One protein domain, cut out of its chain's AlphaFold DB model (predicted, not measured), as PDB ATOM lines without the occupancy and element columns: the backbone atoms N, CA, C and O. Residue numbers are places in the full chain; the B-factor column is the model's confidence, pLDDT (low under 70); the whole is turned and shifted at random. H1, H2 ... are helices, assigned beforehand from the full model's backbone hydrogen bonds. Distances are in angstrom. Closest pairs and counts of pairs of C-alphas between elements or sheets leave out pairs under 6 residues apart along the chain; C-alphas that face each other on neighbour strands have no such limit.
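This is residues 206 to 274 of the 278 residues of the protein "DgyrCDS12651" of Dimorphilus gyrociliatus (UniProt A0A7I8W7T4). What is the shape? It has little regular structure: two small lobes end to end, one of H2, H1 and looped residues 210 to 233, the other of H3 and looped residues 250 to 259. What is it made of? The 69 printed residues have three named helices, H1, H2, H3, and no named strand; the class is all helix, with only 27 residues in named elements. It is loose, radius of gyration of the C-alphas 15.5 A, spanning 49 by 21 by 14 A.

What does H2, residues 234 to 245, touch? It touches H1, residues 206 to 209; their closest C-alphas, of Leu 208 and Arg 238, are 4.4 A apart. And H3, residues 262 to 272? It is apart from both. Are the backbones helical? Every O i to N i+4 pair is within hydrogen-bond range in H2 and H3; H1 is too short for one.

Where does H2 begin? C-alpha 234 is at (97.138, 118.992, 59.715); H2 is 15.5 A long, H1 5.2 A. Where does H3 end? C-alpha 272 is at (111.203, 131.351, 86.171), 15.0 A from C-alpha 262.

Is it continuous? The printed part has no cut; both links are long. Where is confidence low? Residues 215 to 218 are under 70.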
ATOM      1  N   GLU A 206      89.463 111.667  63.677       71.44
ATOM      2  CA  GLU A 206      88.808 112.474  62.653       71.44
ATOM      3  C   GLU A 206      88.829 113.970  63.013       71.44
ATOM      4  O   GLU A 206      89.207 114.802  62.183       71.44
ATOM      5  N   MET A 207      88.550 114.312  64.279       76.12
ATOM      6  CA  MET A 207      88.646 115.687  64.778       76.12
ATOM      7  C   MET A 207      90.075 116.228  64.709       76.12
ATOM      8  O   MET A 207      90.264 117.385  64.342       76.12
ATOM      9  N   LEU A 208      91.083 115.401  65.003       75.56
ATOM     10  CA  LEU A 208      92.496 115.796  64.941       75.56
ATOM     11  C   LEU A 208      92.989 116.035  63.509       75.56
ATOM     12  O   LEU A 208      93.871 116.872  63.294       75.56
ATOM     13  N   SER A 209      92.441 115.302  62.539       76.62
ATOM     14  CA  SER A 209      92.813 115.414  61.125       76.62
ATOM     15  C   SER A 209      92.153 116.607  60.420       76.62
ATOM     16  O   SER A 209      92.765 117.203  59.528       76.62
ATOM     17  N   GLY A 210      90.953 117.001  60.863       79.25
ATOM     18  CA  GLY A 210      90.144 118.063  60.267       79.25
ATOM     19  C   GLY A 210      89.644 117.731  58.857       79.25
ATOM     20  O   GLY A 210      90.239 116.937  58.119       79.25
ATOM     21  N   ARG A 211      88.551 118.374  58.439       84.00
ATOM     22  CA  ARG A 211      88.012 118.175  57.086       84.00
ATOM     23  C   ARG A 211      88.923 118.847  56.054       84.00
ATOM     24  O   ARG A 211      89.264 120.012  56.252       84.00
ATOM     25  N   PRO A 212      89.367 118.156  54.990       82.19
ATOM     26  CA  PRO A 212      90.128 118.793  53.922       82.19
ATOM     27  C   PRO A 212      89.278 119.858  53.229       82.19
ATOM     28  O   PRO A 212      88.098 119.636  52.968       82.19
ATOM     29  N   ILE A 213      89.878 121.017  52.960       79.44
ATOM     30  CA  ILE A 213      89.254 122.078  52.168       79.44
ATOM     31  C   ILE A 213      90.053 122.231  50.881       79.44
ATOM     32  O   ILE A 213      91.213 122.630  50.941       79.44
ATOM     33  N   GLY A 214      89.412 121.935  49.748       75.62
ATOM     34  CA  GLY A 214      89.953 122.095  48.396       75.62
ATOM     35  C   GLY A 214      89.914 120.808  47.565       75.62
ATOM     36  O   GLY A 214      90.013 119.709  48.102       75.62
ATOM     37  N   ASP A 215      89.831 120.968  46.243       68.44
ATOM     38  CA  ASP A 215      89.706 119.870  45.267       68.44
ATOM     39  C   ASP A 215      91.063 119.434  44.667       68.44
ATOM     40  O   ASP A 215      91.123 118.777  43.628       68.44
ATOM     41  N   GLY A 216      92.186 119.823  45.289       66.50
ATOM     42  CA  GLY A 216      93.528 119.673  44.717       66.50
ATOM     43  C   GLY A 216      94.560 119.035  45.651       66.50
ATOM     44  O   GLY A 216      94.663 119.376  46.825       66.50
ATOM     45  N   VAL A 217      95.423 118.185  45.083       64.88
ATOM     46  CA  VAL A 217      96.493 117.399  45.747       64.88
ATOM     47  C   VAL A 217      97.524 118.253  46.524       64.88
ATOM     48  O   VAL A 217      98.294 117.729  47.327       64.88
ATOM     49  N   LYS A 218      97.544 119.581  46.330       67.81
ATOM     50  CA  LYS A 218      98.442 120.522  47.033       67.81
ATOM     51  C   LYS A 218      97.785 121.271  48.199       67.81
ATOM     52  O   LYS A 218      98.499 121.967  48.923       67.81
ATOM     53  N   ASP A 219      96.473 121.149  48.403       73.38
ATOM     54  CA  ASP A 219      95.799 121.865  49.484       73.38
ATOM     55  C   ASP A 219      95.930 121.112  50.812       73.38
ATOM     56  O   ASP A 219      95.389 120.026  51.013       73.38
ATOM     57  N   ARG A 220      96.699 121.690  51.737       80.75
ATOM     58  CA  ARG A 220      96.899 121.145  53.087       80.75
ATOM     59  C   ARG A 220      95.962 121.771  54.114       80.75
ATOM     60  O   ARG A 220      96.074 121.446  55.302       80.75
ATOM     61  N   ARG A 221      95.059 122.661  53.684       86.88
ATOM     62  CA  ARG A 221      94.121 123.317  54.586       86.88
ATOM     63  C   ARG A 221      93.118 122.315  55.138       86.88
ATOM     64  O   ARG A 221      92.567 121.480  54.423       86.88
ATOM     65  N   ARG A 222      92.892 122.420  56.442       88.38
ATOM     66  CA  ARG A 222      91.960 121.593  57.199       88.38
ATOM     67  C   ARG A 222      91.008 122.486  57.975       88.38
ATOM     68  O   ARG A 222      91.438 123.470  58.573       88.38
ATOM     69  N   GLU A 223      89.738 122.127  57.994       89.50
ATOM     70  CA  GLU A 223      88.695 122.768  58.786       89.50
ATOM     71  C   GLU A 223      88.470 121.999  60.088       89.50
ATOM     72  O   GLU A 223      88.349 120.771  60.088       89.50
ATOM     73  N   CYS A 224      88.419 122.719  61.208       90.94
ATOM     74  CA  CYS A 224      88.116 122.127  62.502       90.94
ATOM     75  C   CYS A 224      86.630 121.742  62.545       90.94
ATOM     76  O   CYS A 224      85.785 122.618  62.378       90.94
ATOM     77  N   PRO A 225      86.264 120.483  62.833       86.62
ATOM     78  CA  PRO A 225      84.859 120.084  62.868       86.62
ATOM     79  C   PRO A 225      84.090 120.629  64.082       86.62
ATOM     80  O   PRO A 225      82.870 120.520  64.107       86.62
ATOM     81  N   ILE A 226      84.783 121.205  65.075       86.88
ATOM     82  CA  ILE A 226      84.182 121.709  66.323       86.88
ATOM     83  C   ILE A 226      83.903 123.215  66.248       86.88
ATOM     84  O   ILE A 226      82.841 123.667  66.665       86.88
ATOM     85  N   CYS A 227      84.850 124.006  65.733       88.88
ATOM     86  CA  CYS A 227      84.723 125.468  65.652       88.88
ATOM     87  C   CYS A 227      84.829 126.034  64.232       88.88
ATOM     88  O   CYS A 227      84.878 127.251  64.072       88.88
ATOM     89  N   HIS A 228      84.899 125.174  63.212       89.00
ATOM     90  CA  HIS A 228      84.957 125.550  61.793       89.00
ATOM     91  C   HIS A 228      86.161 126.420  61.401       89.00
ATOM     92  O   HIS A 228      86.223 126.994  60.315       89.00
ATOM     93  N   LYS A 229      87.177 126.503  62.268       88.94
ATOM     94  CA  LYS A 229      88.400 127.247  61.977       88.94
ATOM     95  C   LYS A 229      89.228 126.524  60.922       88.94
ATOM     96  O   LYS A 229      89.573 125.355  61.090       88.94
ATOM     97  N   ILE A 230      89.611 127.253  59.879       90.44
ATOM     98  CA  ILE A 230      90.499 126.755  58.831       90.44
ATOM     99  C   ILE A 230      91.950 126.950  59.272       90.44
ATOM    100  O   ILE A 230      92.358 128.028  59.717       90.44
ATOM    101  N   LEU A 231      92.737 125.888  59.169       89.94
ATOM    102  CA  LEU A 231      94.158 125.870  59.481       89.94
ATOM    103  C   LEU A 231      94.932 125.376  58.272       89.94
ATOM    104  O   LEU A 231      94.475 124.501  57.550       89.94
ATOM    105  N   SER A 232      96.124 125.932  58.065       87.69
ATOM    106  CA  SER A 232      96.930 125.669  56.871       87.69
ATOM    107  C   SER A 232      97.566 124.286  56.808       87.69
ATOM    108  O   SER A 232      98.109 123.924  55.770       87.69
ATOM    109  N   GLU A 233      97.533 123.525  57.903       86.44
ATOM    110  CA  GLU A 233      98.268 122.270  57.991       86.44
ATOM    111  C   GLU A 233      97.658 121.310  59.024       86.44
ATOM    112  O   GLU A 233      97.228 121.761  60.095       86.44
ATOM    113  N   PRO A 234      97.679 119.984  58.782       85.81
ATOM    114  CA  PRO A 234      97.138 118.992  59.715       85.81
ATOM    115  C   PRO A 234      97.833 118.995  61.084       85.81
ATOM    116  O   PRO A 234      97.181 118.828  62.110       85.81
ATOM    117  N   ALA A 235      99.142 119.265  61.148       87.50
ATOM    118  CA  ALA A 235      99.851 119.372  62.428       87.50
ATOM    119  C   ALA A 235      99.315 120.528  63.296       87.50
ATOM    120  O   ALA A 235      99.211 120.411  64.521       87.50
ATOM    121  N   LYS A 236      98.932 121.642  62.657       88.19
ATOM    122  CA  LYS A 236      98.314 122.789  63.332       88.19
ATOM    123  C   LYS A 236      96.894 122.455  63.780       88.19
ATOM    124  O   LYS A 236      96.518 122.876  64.871       88.19
ATOM    125  N   MET A 237      96.152 121.668  62.995       89.50
ATOM    126  CA  MET A 237      94.820 121.168  63.362       89.50
ATOM    127  C   MET A 237      94.854 120.309  64.621       89.50
ATOM    128  O   MET A 237      94.173 120.624  65.594       89.50
ATOM    129  N   ARG A 238      95.737 119.307  64.660       86.94
ATOM    130  CA  ARG A 238      95.906 118.434  65.828       86.94
ATOM    131  C   ARG A 238      96.195 119.234  67.101       86.94
ATOM    132  O   ARG A 238      95.571 119.013  68.136       86.94
ATOM    133  N   ARG A 239      97.107 120.210  67.019       86.69
ATOM    134  CA  ARG A 239      97.425 121.102  68.148       86.69
ATOM    135  C   ARG A 239      96.233 121.970  68.539       86.69
ATOM    136  O   ARG A 239      95.946 122.108  69.722       86.69
ATOM    137  N   HIS A 240      95.564 122.582  67.570       88.38
ATOM    138  CA  HIS A 240      94.400 123.425  67.817       88.38
ATOM    139  C   HIS A 240      93.308 122.659  68.568       88.38
ATOM    140  O   HIS A 240      92.851 123.129  69.603       88.38
ATOM    141  N   VAL A 241      92.962 121.455  68.113       87.50
ATOM    142  CA  VAL A 241      91.951 120.629  68.776       87.50
ATOM    143  C   VAL A 241      92.389 120.244  70.188       87.50
ATOM    144  O   VAL A 241      91.622 120.454  71.119       87.50
ATOM    145  N   ALA A 242      93.632 119.801  70.391       85.06
ATOM    146  CA  ALA A 242      94.132 119.451  71.726       85.06
ATOM    147  C   ALA A 242      94.118 120.636  72.716       85.06
ATOM    148  O   ALA A 242      93.729 120.487  73.872       85.06
ATOM    149  N   THR A 243      94.520 121.823  72.255       84.31
ATOM    150  CA  THR A 243      94.669 123.024  73.099       84.31
ATOM    151  C   THR A 243      93.358 123.770  73.343       84.31
ATOM    152  O   THR A 243      93.140 124.269  74.444       84.31
ATOM    153  N   VAL A 244      92.487 123.861  72.334       83.88
ATOM    154  CA  VAL A 244      91.248 124.658  72.384       83.88
ATOM    155  C   VAL A 244      90.050 123.808  72.794       83.88
ATOM    156  O   VAL A 244      89.190 124.276  73.534       83.88
ATOM    157  N   HIS A 245      89.993 122.558  72.337       84.69
ATOM    158  CA  HIS A 245      88.848 121.673  72.562       84.69
ATOM    159  C   HIS A 245      89.163 120.535  73.536       84.69
ATOM    160  O   HIS A 245      88.279 120.105  74.267       84.69
ATOM    161  N   GLY A 246      90.423 120.107  73.615       77.06
ATOM    162  CA  GLY A 246      90.858 118.988  74.446       77.06
ATOM    163  C   GLY A 246      91.151 119.315  75.902       77.06
ATOM    164  O   GLY A 246      91.590 118.430  76.629       77.06
ATOM    165  N   LYS A 247      90.961 120.574  76.329       72.62
ATOM    166  CA  LYS A 247      91.258 121.067  77.690       72.62
ATOM    167  C   LYS A 247      92.640 120.636  78.220       72.62
ATOM    168  O   LYS A 247      92.853 120.637  79.430       72.62
ATOM    169  N   VAL A 248      93.588 120.299  77.339       73.12
ATOM    170  CA  VAL A 248      94.904 119.808  77.746       73.12
ATOM    171  C   VAL A 248      95.661 120.969  78.372       73.12
ATOM    172  O   VAL A 248      95.979 121.957  77.710       73.12
ATOM    173  N   ARG A 249      95.927 120.853  79.672       82.81
ATOM    174  CA  ARG A 249      96.755 121.794  80.421       82.81
ATOM    175  C   ARG A 249      98.021 121.088  80.882       82.81
ATOM    176  O   ARG A 249      97.992 119.944  81.320       82.81
ATOM    177  N   HIS A 250      99.133 121.792  80.782       87.00
ATOM    178  CA  HIS A 250     100.440 121.393  81.268       87.00
ATOM    179  C   HIS A 250     100.738 122.207  82.517       87.00
ATOM    180  O   HIS A 250     100.872 123.427  82.434       87.00
ATOM    181  N   GLN A 251     100.804 121.546  83.665       89.94
ATOM    182  CA  GLN A 251     101.147 122.189  84.924       89.94
ATOM    183  C   GLN A 251     102.664 122.191  85.113       89.94
ATOM    184  O   GLN A 251     103.336 121.219  84.767       89.94
ATOM    185  N   CYS A 252     103.202 123.291  85.633       90.94
ATOM    186  CA  CYS A 252     104.585 123.341  86.083       90.94
ATOM    187  C   CYS A 252     104.754 122.435  87.319       90.94
ATOM    188  O   CYS A 252     103.918 122.482  88.217       90.94
ATOM    189  N   PRO A 253     105.819 121.624  87.411       88.44
ATOM    190  CA  PRO A 253     106.045 120.787  88.590       88.44
ATOM    191  C   PRO A 253     106.510 121.583  89.820       88.44
ATOM    192  O   PRO A 253     106.433 121.080  90.935       88.44
ATOM    193  N   LEU A 254     107.003 122.810  89.626       88.56
ATOM    194  CA  LEU A 254     107.598 123.638  90.681       88.56
ATOM    195  C   LEU A 254     106.669 124.758  91.167       88.56
ATOM    196  O   LEU A 254     106.930 125.368  92.201       88.56
ATOM    197  N   CYS A 255     105.585 125.046  90.442       91.44
ATOM    198  CA  CYS A 255     104.611 126.065  90.825       91.44
ATOM    199  C   CYS A 255     103.206 125.744  90.294       91.44
ATOM    200  O   CYS A 255     103.016 124.868  89.458       91.44
ATOM    201  N   ALA A 256     102.197 126.507  90.720       89.88
ATOM    202  CA  ALA A 256     100.816 126.342  90.252       89.88
ATOM    203  C   ALA A 256     100.560 126.861  88.814       89.88
ATOM    204  O   ALA A 256      99.410 126.946  88.381       89.88
ATOM    205  N   GLY A 257     101.611 127.214  88.061       89.31
ATOM    206  CA  GLY A 257     101.499 127.685  86.682       89.31
ATOM    207  C   GLY A 257     100.897 126.617  85.769       89.31
ATOM    208  O   GLY A 257     101.401 125.497  85.698       89.31
ATOM    209  N   THR A 258      99.823 126.957  85.051       90.31
ATOM    210  CA  THR A 258      99.186 126.067  84.068       90.31
ATOM    211  C   THR A 258      99.254 126.666  82.671       90.31
ATOM    212  O   THR A 258      98.970 127.843  82.458       90.31
ATOM    213  N   TYR A 259      99.628 125.838  81.701       89.50
ATOM    214  CA  TYR A 259      99.894 126.246  80.326       89.50
ATOM    215  C   TYR A 259      99.063 125.413  79.364       89.50
ATOM    216  O   TYR A 259      98.912 124.211  79.539       89.50
ATOM    217  N   THR A 260      98.565 126.015  78.292       86.31
ATOM    218  CA  THR A 260      97.835 125.279  77.245       86.31
ATOM    219  C   THR A 260      98.755 124.431  76.367       86.31
ATOM    220  O   THR A 260      98.282 123.566  75.641       86.31
ATOM    221  N   ARG A 261     100.077 124.658  76.409       85.75
ATOM    222  CA  ARG A 261     101.069 123.916  75.617       85.75
ATOM    223  C   ARG A 261     102.325 123.586  76.423       85.75
ATOM    224  O   ARG A 261     102.753 124.374  77.266       85.75
ATOM    225  N   ARG A 262     102.945 122.443  76.108       87.31
ATOM    226  CA  ARG A 262     104.174 121.958  76.757       87.31
ATOM    227  C   ARG A 262     105.361 122.895  76.542       87.31
ATOM    228  O   ARG A 262     106.105 123.142  77.478       87.31
ATOM    229  N   ASP A 263     105.546 123.418  75.337       88.44
ATOM    230  CA  ASP A 263     106.666 124.308  75.014       88.44
ATOM    231  C   ASP A 263     106.612 125.630  75.789       88.44
ATOM    232  O   ASP A 263     107.643 126.129  76.241       88.44
ATOM    233  N   ASN A 264     105.405 126.144  76.031       89.50
ATOM    234  CA  ASN A 264     105.207 127.316  76.881       89.50
ATOM    235  C   ASN A 264     105.580 127.022  78.342       89.50
ATOM    236  O   ASN A 264     106.262 127.827  78.969       89.50
ATOM    237  N   MET A 265     105.190 125.855  78.863       93.81
ATOM    238  CA  MET A 265     105.569 125.411  80.209       93.81
ATOM    239  C   MET A 265     107.091 125.240  80.343       93.81
ATOM    240  O   MET A 265     107.675 125.742  81.296       93.81
ATOM    241  N   LEU A 266     107.755 124.630  79.355       91.44
ATOM    242  CA  LEU A 266     109.217 124.472  79.352       91.44
ATOM    243  C   LEU A 266     109.949 125.817  79.286       91.44
ATOM    244  O   LEU A 266     110.963 126.014  79.951       91.44
ATOM    245  N   THR A 267     109.433 126.762  78.500       92.00
ATOM    246  CA  THR A 267     109.983 128.124  78.442       92.00
ATOM    247  C   THR A 267     109.817 128.830  79.784       92.00
ATOM    248  O   THR A 267     110.759 129.449  80.271       92.00
ATOM    249  N   HIS A 268     108.657 128.674  80.424       92.00
ATOM    250  CA  HIS A 268     108.442 129.150  81.784       92.00
ATOM    251  C   HIS A 268     109.444 128.534  82.769       92.00
ATOM    252  O   HIS A 268     110.044 129.279  83.535       92.00
ATOM    253  N   MET A 269     109.680 127.221  82.719       91.00
ATOM    254  CA  MET A 269     110.666 126.574  83.587       91.00
ATOM    255  C   MET A 269     112.064 127.160  83.386       91.00
ATOM    256  O   MET A 269     112.737 127.456  84.360       91.00
ATOM    257  N   ARG A 270     112.478 127.422  82.142       90.38
ATOM    258  CA  ARG A 270     113.799 128.007  81.862       90.38
ATOM    259  C   ARG A 270     113.966 129.424  82.420       90.38
ATOM    260  O   ARG A 270     115.063 129.781  82.827       90.38
ATOM    261  N   ILE A 271     112.906 130.232  82.390       90.81
ATOM    262  CA  ILE A 271     112.967 131.658  82.756       90.81
ATOM    263  C   ILE A 271     112.686 131.871  84.249       90.81
ATOM    264  O   ILE A 271     113.340 132.687  84.885       90.81
ATOM    265  N   ILE A 272     111.705 131.156  84.801       89.62
ATOM    266  CA  ILE A 272     111.203 131.351  86.171       89.62
ATOM    267  C   ILE A 272     111.806 130.336  87.151       89.62
ATOM    268  O   ILE A 272     111.916 130.623  88.339       89.62
ATOM    269  N   HIS A 273     112.237 129.171  86.663       89.75
ATOM    270  CA  HIS A 273     112.883 128.127  87.463       89.75
ATOM    271  C   HIS A 273     114.259 127.723  86.890       89.75
ATOM    272  O   HIS A 273     114.491 126.537  86.643       89.75
ATOM    273  N   PRO A 274     115.185 128.678  86.673       79.06
ATOM    274  CA  PRO A 274     116.465 128.421  86.007       79.06
ATOM    275  C   PRO A 274     117.356 127.410  86.749       79.06
ATOM    276  O   PRO A 274     118.159 126.731  86.116       79.06
TER     277      PRO A 274